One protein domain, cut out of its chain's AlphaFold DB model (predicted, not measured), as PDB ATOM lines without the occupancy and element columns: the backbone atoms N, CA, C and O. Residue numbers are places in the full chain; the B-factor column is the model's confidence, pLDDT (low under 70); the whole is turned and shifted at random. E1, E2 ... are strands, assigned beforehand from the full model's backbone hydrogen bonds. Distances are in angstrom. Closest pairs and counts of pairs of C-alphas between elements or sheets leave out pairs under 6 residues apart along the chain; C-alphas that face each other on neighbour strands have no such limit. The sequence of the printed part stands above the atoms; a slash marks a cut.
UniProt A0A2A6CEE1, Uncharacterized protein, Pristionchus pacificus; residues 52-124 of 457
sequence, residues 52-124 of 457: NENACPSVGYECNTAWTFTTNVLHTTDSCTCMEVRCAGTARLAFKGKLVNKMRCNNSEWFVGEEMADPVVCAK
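Overview. This is residues 52 to 124 of the 457 residues of an uncharacterized protein of Pristionchus pacificus (UniProt A0A2A6CEE1). Two small, strongly twisted antiparallel sheets of four strands each sit end to end along the longest axis, E1, E8, E4 and E5 making one half and E2, E3, E6 and E7 the other. The chain passes back and forth between them, and the link from E2 to E3 makes the far tip of the second half. The printed part has 73 residues, with no named helix and eight named strands, E1 to E8 along the chain; the sheet orders are E1 - E8 - E4 - E5 and E2 - E3 - E6 - E7. The class is all strand, though under half of the residues, 34 of 73, are in named elements. The whole is compact, with a radius of gyration of the C-alphas of 12.5 A, yet elongated, spanning 40 by 24 by 16 A.

Arrangement. E1, residues 61 to 64, is an edge strand, antiparallel to E8, residues 120 to 124, with N 62 and O 124 at 2.9 A. E2, residues 69 to 73, forms a hairpin with E3, residues 83 to 87; N 70 and O 86 are 2.8 A apart. E4, residues 92 to 95, forms a hairpin with E5, residues 98 to 100, with N 100 and O 93 at 2.8 A. E4 also pairs with E8, where N 94 and O 121 are 2.8 A apart. E5 runs on into E6, residues 103 to 106, across a break of 2 residues, at 66 degrees. E6 is antiparallel to E3, with N 85 and O 103 at 2.9 A, and forms a hairpin with E7, residues 109 to 112, with N 104 and O 111 at 2.8 A. Between the sheets, the closest C-alphas of E3 and E4 are those of Cys 87 and Leu 93, 5.7 A apart. E1 and E7 are apart.

Along the chain. E1 is 10.1 A from first to last C-alpha and begins at C-alpha 61, (268.431, 177.941, 158.697). E2 is 13.4 A long, E3 13.8 A, E4 10.0 A, E5 6.4 A, E6 9.8 A and E7 10.4 A. E3 begins at C-alpha 83, (264.392, 152.043, 159.059). E8, 13.3 A long, ends at C-alpha 124, (266.824, 174.471, 154.722).

Size, cuts and confidence. The two C-alphas farthest apart are those of Val 59 and Thr 77, 40.4 A. The printed part has no cut and no long link; those from E2 to E3 and from E7 to E8 are short, and the others are tight. The mean pLDDT of the printed part is 85.7, and residues 74 to 82 are under 70.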
ATOM      1  N   ASN A  52     258.975 169.709 165.920       93.50
ATOM      2  CA  ASN A  52     258.938 171.012 166.583       93.50
ATOM      3  C   ASN A  52     260.059 171.934 166.087       93.50
ATOM      4  O   ASN A  52     261.221 171.531 166.030       93.50
ATOM      5  N   GLU A  53     259.725 173.191 165.799       91.75
ATOM      6  CA  GLU A  53     260.673 174.229 165.377       91.75
ATOM      7  C   GLU A  53     261.739 174.548 166.432       91.75
ATOM      8  O   GLU A  53     262.805 175.034 166.082       91.75
ATOM      9  N   ASN A  54     261.540 174.177 167.700       92.62
ATOM     10  CA  ASN A  54     262.572 174.279 168.739       92.62
ATOM     11  C   ASN A  54     263.833 173.448 168.429       92.62
ATOM     12  O   ASN A  54     264.894 173.695 168.998       92.62
ATOM     13  N   ALA A  55     263.734 172.452 167.542       94.50
ATOM     14  CA  ALA A  55     264.883 171.689 167.068       94.50
ATOM     15  C   ALA A  55     265.702 172.431 165.993       94.50
ATOM     16  O   ALA A  55     266.776 171.951 165.618       94.50
ATOM     17  N   CYS A  56     265.211 173.574 165.501       94.56
ATOM     18  CA  CYS A  56     265.831 174.358 164.442       94.56
ATOM     19  C   CYS A  56     267.168 174.972 164.886       94.56
ATOM     20  O   CYS A  56     267.283 175.424 166.029       94.56
ATOM     21  N   PRO A  57     268.188 175.027 164.010       95.12
ATOM     22  CA  PRO A  57     269.381 175.820 164.274       95.12
ATOM     23  C   PRO A  57     269.018 177.290 164.501       95.12
ATOM     24  O   PRO A  57     268.153 177.836 163.822       95.12
ATOM     25  N   SER A  58     269.707 177.945 165.434       92.38
ATOM     26  CA  SER A  58     269.437 179.347 165.769       92.38
ATOM     27  C   SER A  58     269.879 180.336 164.687       92.38
ATOM     28  O   SER A  58     269.410 181.466 164.680       92.38
ATOM     29  N   VAL A  59     270.780 179.940 163.779       94.69
ATOM     30  CA  VAL A  59     271.358 180.823 162.754       94.69
ATOM     31  C   VAL A  59     271.554 180.072 161.437       94.69
ATOM     32  O   VAL A  59     272.050 178.947 161.430       94.69
ATOM     33  N   GLY A  60     271.209 180.720 160.324       94.31
ATOM     34  CA  GLY A  60     271.474 180.289 158.949       94.31
ATOM     35  C   GLY A  60     270.461 179.302 158.364       94.31
ATOM     36  O   GLY A  60     270.648 178.860 157.229       94.31
ATOM     37  N   TYR A  61     269.409 178.949 159.109       94.56
ATOM     38  CA  TYR A  61     268.431 177.941 158.697       94.56
ATOM     39  C   TYR A  61     266.991 178.371 158.965       94.56
ATOM     40  O   TYR A  61     266.656 178.912 160.018       94.56
ATOM     41  N   GLU A  62     266.136 178.075 157.994       94.44
ATOM     42  CA  GLU A  62     264.688 178.154 158.105       94.44
ATOM     43  C   GLU A  62     264.154 176.749 158.359       94.44
ATOM     44  O   GLU A  62     264.573 175.796 157.696       94.44
ATOM     45  N   CYS A  63     263.225 176.624 159.303       93.94
ATOM     46  CA  CYS A  63     262.568 175.365 159.607       93.94
ATOM     47  C   CYS A  63     261.066 175.488 159.421       93.94
ATOM     48  O   CYS A  63     260.484 176.530 159.705       93.94
ATOM     49  N   ASN A  64     260.451 174.409 158.949       91.19
ATOM     50  CA  ASN A  64     259.016 174.354 158.726       91.19
ATOM     51  C   ASN A  64     258.497 172.959 159.090       91.19
ATOM     52  O   ASN A  64     258.999 171.941 158.605       91.19
ATOM     53  N   THR A  65     257.485 172.914 159.952       92.38
ATOM     54  CA  THR A  65     256.857 171.664 160.409       92.38
ATOM     55  C   THR A  65     255.988 170.990 159.345       92.38
ATOM     56  O   THR A  65     255.715 169.795 159.456       92.38
ATOM     57  N   ALA A  66     255.594 171.717 158.295       90.38
ATOM     58  CA  ALA A  66     254.844 171.194 157.156       90.38
ATOM     59  C   ALA A  66     255.727 170.459 156.132       90.38
ATOM     60  O   ALA A  66     255.202 169.749 155.271       90.38
ATOM     61  N   TRP A  67     257.056 170.601 156.198       91.19
ATOM     62  CA  TRP A  67     257.950 169.863 155.309       91.19
ATOM     63  C   TRP A  67     257.904 168.362 155.599       91.19
ATOM     64  O   TRP A  67     257.932 167.910 156.744       91.19
ATOM     65  N   THR A  68     257.811 167.576 154.529       90.12
ATOM     66  CA  THR A  68     257.588 166.136 154.620       90.12
ATOM     67  C   THR A  68     258.869 165.381 154.956       90.12
ATOM     68  O   THR A  68     259.980 165.746 154.563       90.12
ATOM     69  N   PHE A  69     258.697 164.279 155.681       89.25
ATOM     70  CA  PHE A  69     259.757 163.321 155.960       89.25
ATOM     71  C   PHE A  69     259.622 162.132 155.012       89.25
ATOM     72  O   PHE A  69     258.515 161.651 154.766       89.25
ATOM     73  N   THR A  70     260.744 161.627 154.519       86.62
ATOM     74  CA  THR A  70     260.827 160.383 153.752       86.62
ATOM     75  C   THR A  70     261.382 159.281 154.634       86.62
ATOM     76  O   THR A  70     262.359 159.506 155.355       86.62
ATOM     77  N   THR A  71     260.803 158.087 154.544       81.94
ATOM     78  CA  THR A  71     261.252 156.929 155.316       81.94
ATOM     79  C   THR A  71     261.681 155.795 154.406       81.94
ATOM     80  O   THR A  71     260.897 155.366 153.563       81.94
ATOM     81  N   ASN A  72     262.889 155.281 154.607       77.25
ATOM     82  CA  ASN A  72     263.430 154.174 153.829       77.25
ATOM     83  C   ASN A  72     263.649 152.960 154.729       77.25
ATOM     84  O   ASN A  72     264.180 153.090 155.833       77.25
ATOM     85  N   VAL A  73     263.278 151.780 154.237       70.75
ATOM     86  CA  VAL A  73     263.619 150.497 154.859       70.75
ATOM     87  C   VAL A  73     264.909 149.999 154.208       70.75
ATOM     88  O   VAL A  73     264.969 149.880 152.985       70.75
ATOM     89  N   LEU A  74     265.956 149.757 154.998       64.94
ATOM     90  CA  LEU A  74     267.234 149.247 154.489       64.94
ATOM     91  C   LEU A  74     267.117 147.743 154.145       64.94
ATOM     92  O   LEU A  74     266.374 147.009 154.799       64.94
ATOM     93  N   HIS A  75     267.790 147.311 153.070       53.16
ATOM     94  CA  HIS A  75     267.580 146.021 152.387       53.16
ATOM     95  C   HIS A  75     268.016 144.769 153.184       53.16
ATOM     96  O   HIS A  75     268.789 144.814 154.133       53.16
ATOM     97  N   THR A  76     267.536 143.621 152.702       46.78
ATOM     98  CA  THR A  76     267.511 142.265 153.290       46.78
ATOM     99  C   THR A  76     268.844 141.553 153.565       46.78
ATOM    100  O   THR A  76     268.811 140.456 154.115       46.78
ATOM    101  N   THR A  77     270.004 142.095 153.181       53.78
ATOM    102  CA  THR A  77     271.313 141.479 153.503       53.78
ATOM    103  C   THR A  77     271.897 141.963 154.827       53.78
ATOM    104  O   THR A  77     272.796 141.316 155.360       53.78
ATOM    105  N   ASP A  78     271.375 143.061 155.373       50.75
ATOM    106  CA  ASP A  78     271.688 143.497 156.725       50.75
ATOM    107  C   ASP A  78     270.789 142.704 157.677       50.75
ATOM    108  O   ASP A  78     269.563 142.737 157.571       50.75
ATOM    109  N   SER A  79     271.383 141.963 158.609       47.84
ATOM    110  CA  SER A  79     270.690 141.078 159.559       47.84
ATOM    111  C   SER A  79     269.666 141.778 160.473       47.84
ATOM    112  O   SER A  79     268.978 141.109 161.238       47.84
ATOM    113  N   CYS A  80     269.501 143.095 160.335       52.25
ATOM    114  CA  CYS A  80     268.392 143.888 160.841       52.25
ATOM    115  C   CYS A  80     267.942 144.864 159.738       52.25
ATOM    116  O   CYS A  80     268.700 145.758 159.362       52.25
ATOM    117  N   THR A  81     266.708 144.745 159.235       54.59
ATOM    118  CA  THR A  81     266.088 145.749 158.349       54.59
ATOM    119  C   THR A  81     265.842 147.046 159.128       54.59
ATOM    120  O   THR A  81     264.746 147.263 159.642       54.59
ATOM    121  N   CYS A  82     266.867 147.882 159.279       66.75
ATOM    122  CA  CYS A  82     266.782 149.166 159.969       66.75
ATOM    123  C   CYS A  82     266.023 150.191 159.109       66.75
ATOM    124  O   CYS A  82     266.270 150.316 157.910       66.75
ATOM    125  N   MET A  83     265.100 150.939 159.716       79.25
ATOM    126  CA  MET A  83     264.392 152.043 159.059       79.25
ATOM    127  C   MET A  83     265.168 153.346 159.273       79.25
ATOM    128  O   MET A  83     265.689 153.598 160.361       79.25
ATOM    129  N   GLU A  84     265.251 154.193 158.253       86.62
ATOM    130  CA  GLU A  84     265.818 155.537 158.370       86.62
ATOM    131  C   GLU A  84     264.825 156.610 157.930       86.62
ATOM    132  O   GLU A  84     264.040 156.410 157.004       86.62
ATOM    133  N   VAL A  85     264.886 157.767 158.587       89.25
ATOM    134  CA  VAL A  85     264.067 158.946 158.285       89.25
ATOM    135  C   VAL A  85     264.975 160.088 157.858       89.25
ATOM    136  O   VAL A  85     265.998 160.359 158.497       89.25
ATOM    137  N   ARG A  86     264.582 160.774 156.785       91.69
ATOM    138  CA  ARG A  86     265.211 161.997 156.270       91.69
ATOM    139  C   ARG A  86     264.137 163.033 155.961       91.69
ATOM    140  O   ARG A  86     262.960 162.695 155.873       91.69
ATOM    141  N   CYS A  87     264.543 164.277 155.770       92.62
ATOM    142  CA  CYS A  87     263.674 165.272 155.153       92.62
ATOM    143  C   CYS A  87     263.583 165.030 153.644       92.62
ATOM    144  O   CYS A  87     264.546 164.564 153.034       92.62
ATOM    145  N   ALA A  88     262.427 165.326 153.054       88.69
ATOM    146  CA  ALA A  88     262.237 165.230 151.615       88.69
ATOM    147  C   ALA A  88     263.028 166.318 150.863       88.69
ATOM    148  O   ALA A  88     263.205 167.439 151.350       88.69
ATOM    149  N   GLY A  89     263.460 165.997 149.641       88.12
ATOM    150  CA  GLY A  89     264.125 166.944 148.745       88.12
ATOM    151  C   GLY A  89     265.488 167.417 149.261       88.12
ATOM    152  O   GLY A  89     266.330 166.612 149.650       88.12
ATOM    153  N   THR A  90     265.713 168.732 149.225       87.75
ATOM    154  CA  THR A  90     266.987 169.379 149.598       87.75
ATOM    155  C   THR A  90     267.082 169.762 151.077       87.75
ATOM    156  O   THR A  90     268.122 170.250 151.521       87.75
ATOM    157  N   ALA A  91     266.016 169.558 151.856       92.44
ATOM    158  CA  ALA A  91     266.007 169.862 153.281       92.44
ATOM    159  C   ALA A  91     266.846 168.853 154.079       92.44
ATOM    160  O   ALA A  91     266.974 167.680 153.723       92.44
ATOM    161  N   ARG A  92     267.403 169.304 155.203       94.12
ATOM    162  CA  ARG A  92     268.162 168.477 156.148       94.12
ATOM    163  C   ARG A  92     267.395 168.357 157.452       94.12
ATOM    164  O   ARG A  92     266.624 169.240 157.808       94.12
ATOM    165  N   LEU A  93     267.603 167.262 158.169       94.94
ATOM    166  CA  LEU A  93     266.964 167.065 159.461       94.94
ATOM    167  C   LEU A  93     267.734 167.864 160.522       94.94
ATOM    168  O   LEU A  93     268.961 167.903 160.504       94.94
ATOM    169  N   ALA A  94     267.022 168.519 161.428       96.44
ATOM    170  CA  ALA A  94     267.581 169.268 162.539       96.44
ATOM    171  C   ALA A  94     267.119 168.665 163.865       96.44
ATOM    172  O   ALA A  94     265.953 168.302 164.023       96.44
ATOM    173  N   PHE A  95     268.056 168.545 164.799       95.50
ATOM    174  CA  PHE A  95     267.869 167.971 166.125       95.50
ATOM    175  C   PHE A  95     268.674 168.796 167.131       95.50
ATOM    176  O   PHE A  95     269.884 168.962 166.961       95.50
ATOM    177  N   LYS A  96     268.007 169.340 168.160       94.00
ATOM    178  CA  LYS A  96     268.622 170.207 169.189       94.00
ATOM    179  C   LYS A  96     269.500 171.329 168.599       94.00
ATOM    180  O   LYS A  96     270.614 171.573 169.061       94.00
ATOM    181  N   GLY A  97     269.036 171.964 167.522       93.00
ATOM    182  CA  GLY A  97     269.749 173.045 166.840       93.00
ATOM    183  C   GLY A  97     270.928 172.605 165.963       93.00
ATOM    184  O   GLY A  97     271.625 173.458 165.416       93.00
ATOM    185  N   LYS A  98     271.173 171.298 165.801       94.62
ATOM    186  CA  LYS A  98     272.235 170.750 164.943       94.62
ATOM    187  C   LYS A  98     271.647 170.058 163.721       94.62
ATOM    188  O   LYS A  98     270.666 169.325 163.823       94.62
ATOM    189  N   LEU A  99     272.286 170.244 162.568       95.31
ATOM    190  CA  LEU A  99     271.933 169.519 161.350       95.31
ATOM    191  C   LEU A  99     272.459 168.093 161.396       95.31
ATOM    192  O   LEU A  99     273.640 167.852 161.648       95.31
ATOM    193  N   VAL A 100     271.587 167.153 161.068       94.31
ATOM    194  CA  VAL A 100     271.871 165.726 161.009       94.31
ATOM    195  C   VAL A 100     271.348 165.172 159.685       94.31
ATOM    196  O   VAL A 100     270.370 165.647 159.111       94.31
ATOM    197  N   ASN A 101     272.032 164.166 159.148       87.31
ATOM    198  CA  ASN A 101     271.684 163.638 157.826       87.31
ATOM    199  C   ASN A 101     270.433 162.754 157.860       87.31
ATOM    200  O   ASN A 101     269.685 162.709 156.887       87.31
ATOM    201  N   LYS A 102     270.249 162.005 158.950       89.88
ATOM    202  CA  LYS A 102     269.171 161.033 159.108       89.88
ATOM    203  C   LYS A 102     268.978 160.640 160.564       89.88
ATOM    204  O   LYS A 102     269.910 160.727 161.360       89.88
ATOM    205  N   MET A 103     267.793 160.125 160.848       90.69
ATOM    206  CA  MET A 103     267.440 159.443 162.087       90.69
ATOM    207  C   MET A 103     267.294 157.947 161.792       90.69
ATOM    208  O   MET A 103     266.857 157.580 160.698       90.69
ATOM    209  N   ARG A 104     267.703 157.081 162.716       88.56
ATOM    210  CA  ARG A 104     267.662 155.621 162.550       88.56
ATOM    211  C   ARG A 104     266.740 155.011 163.587       88.56
ATOM    212  O   ARG A 104     266.759 155.423 164.740       88.56
ATOM    213  N   CYS A 105     265.966 154.027 163.167       84.94
ATOM    214  CA  CYS A 105     265.198 153.195 164.069       84.94
ATOM    215  C   CYS A 105     266.086 152.077 164.625       84.94
ATOM    216  O   CYS A 105     266.771 151.397 163.858       84.94
ATOM    217  N   ASN A 106     266.052 151.880 165.939       81.00
ATOM    218  CA  ASN A 106     266.682 150.765 166.631       81.00
ATOM    219  C   ASN A 106     265.769 150.320 167.781       81.00
ATOM    220  O   ASN A 106     265.362 151.150 168.585       81.00
ATOM    221  N   ASN A 107     265.440 149.028 167.865       77.50
ATOM    222  CA  ASN A 107     264.587 148.465 168.924       77.50
ATOM    223  C   ASN A 107     263.275 149.244 169.178       77.50
ATOM    224  O   ASN A 107     262.881 149.455 170.319       77.50
ATOM    225  N   SER A 108     262.560 149.624 168.118       78.81
ATOM    226  CA  SER A 108     261.308 150.408 168.146       78.81
ATOM    227  C   SER A 108     261.452 151.880 168.550       78.81
ATOM    228  O   SER A 108     260.443 152.580 168.636       78.81
ATOM    229  N   GLU A 109     262.673 152.372 168.746       84.62
ATOM    230  CA  GLU A 109     262.959 153.753 169.128       84.62
ATOM    231  C   GLU A 109     263.779 154.474 168.055       84.62
ATOM    232  O   GLU A 109     264.549 153.874 167.299       84.62
ATOM    233  N   TRP A 110     263.602 155.791 167.969       88.25
ATOM    234  CA  TRP A 110     264.299 156.626 167.000       88.25
ATOM    235  C   TRP A 110     265.528 157.272 167.617       88.25
ATOM    236  O   TRP A 110     265.445 157.860 168.691       88.25
ATOM    237  N   PHE A 111     266.647 157.218 166.901       89.00
ATOM    238  CA  PHE A 111     267.930 157.753 167.342       89.00
ATOM    239  C   PHE A 111     268.564 158.666 166.295       89.00
ATOM    240  O   PHE A 111     268.519 158.406 165.086       89.00
ATOM    241  N   VAL A 112     269.226 159.715 166.771       90.69
ATOM    242  CA  VAL A 112     270.108 160.585 165.994       90.69
ATOM    243  C   VAL A 112     271.536 160.350 166.482       90.69
ATOM    244  O   VAL A 112     271.953 160.858 167.519       90.69
ATOM    245  N   GLY A 113     272.293 159.536 165.742       87.88
ATOM    246  CA  GLY A 113     273.562 159.009 166.246       87.88
ATOM    247  C   GLY A 113     273.305 157.991 167.356       87.88
ATOM    248  O   GLY A 113     272.694 156.959 167.089       87.88
ATOM    249  N   GLU A 114     273.756 158.294 168.572       88.75
ATOM    250  CA  GLU A 114     273.558 157.464 169.774       88.75
ATOM    251  C   GLU A 114     272.487 158.032 170.724       88.75
ATOM    252  O   GLU A 114     272.107 157.380 171.693       88.75
ATOM    253  N   GLU A 115     271.979 159.239 170.457       91.62
ATOM    254  CA  GLU A 115     270.959 159.883 171.288       91.62
ATOM    255  C   GLU A 115     269.552 159.539 170.801       91.62
ATOM    256  O   GLU A 115     269.287 159.548 169.596       91.62
ATOM    257  N   MET A 116     268.632 159.291 171.736       89.38
ATOM    258  CA  MET A 116     267.210 159.155 171.426       89.38
ATOM    259  C   MET A 116     266.676 160.474 170.846       89.38
ATOM    260  O   MET A 116     266.989 161.562 171.337       89.38
ATOM    261  N   ALA A 117     265.898 160.378 169.772       87.94
ATOM    262  CA  ALA A 117     265.402 161.520 169.023       87.94
ATOM    263  C   ALA A 117     264.242 162.216 169.746       87.94
ATOM    264  O   ALA A 117     263.235 161.586 170.060       87.94
ATOM    265  N   ASP A 118     264.377 163.526 169.957       83.50
ATOM    266  CA  ASP A 118     263.406 164.374 170.658       83.50
ATOM    267  C   ASP A 118     263.725 165.884 170.545       83.50
ATOM    268  O   ASP A 118     264.798 166.331 170.965       83.50
ATOM    269  N   PRO A 119     262.768 166.724 170.125       90.56
ATOM    270  CA  PRO A 119     262.047 166.724 168.851       90.56
ATOM    271  C   PRO A 119     262.979 166.938 167.641       90.56
ATOM    272  O   PRO A 119     264.140 167.325 167.793       90.56
ATOM    273  N   VAL A 120     262.469 166.746 166.420       93.44
ATOM    274  CA  VAL A 120     263.201 167.027 165.165       93.44
ATOM    275  C   VAL A 120     262.390 167.909 164.215       93.44
ATOM    276  O   VAL A 120     261.166 167.950 164.284       93.44
ATOM    277  N   VAL A 121     263.045 168.611 163.294       95.62
ATOM    278  CA  VAL A 121     262.369 169.407 162.253       95.62
ATOM    279  C   VAL A 121     263.178 169.391 160.966       95.62
ATOM    280  O   VAL A 121     264.379 169.140 160.988       95.62
ATOM    281  N   CYS A 122     262.534 169.637 159.831       95.75
ATOM    282  CA  CYS A 122     263.257 169.859 158.589       95.75
ATOM    283  C   CYS A 122     263.742 171.306 158.506       95.75
ATOM    284  O   CYS A 122     263.002 172.230 158.832       95.75
ATOM    285  N   ALA A 123     264.983 171.471 158.062       95.56
ATOM    286  CA  ALA A 123     265.693 172.732 157.960       95.56
ATOM    287  C   ALA A 123     266.275 172.896 156.549       95.56
ATOM    288  O   ALA A 123     266.878 171.965 156.005       95.56
ATOM    289  N   LYS A 124     266.144 174.084 155.964       95.06
ATOM    290  CA  LYS A 124     266.824 174.471 154.722       95.06
ATOM    291  C   LYS A 124     267.694 175.703 154.995       95.06
ATOM    292  O   LYS A 124     267.339 176.504 155.861       95.06
TER     293      LYS A 124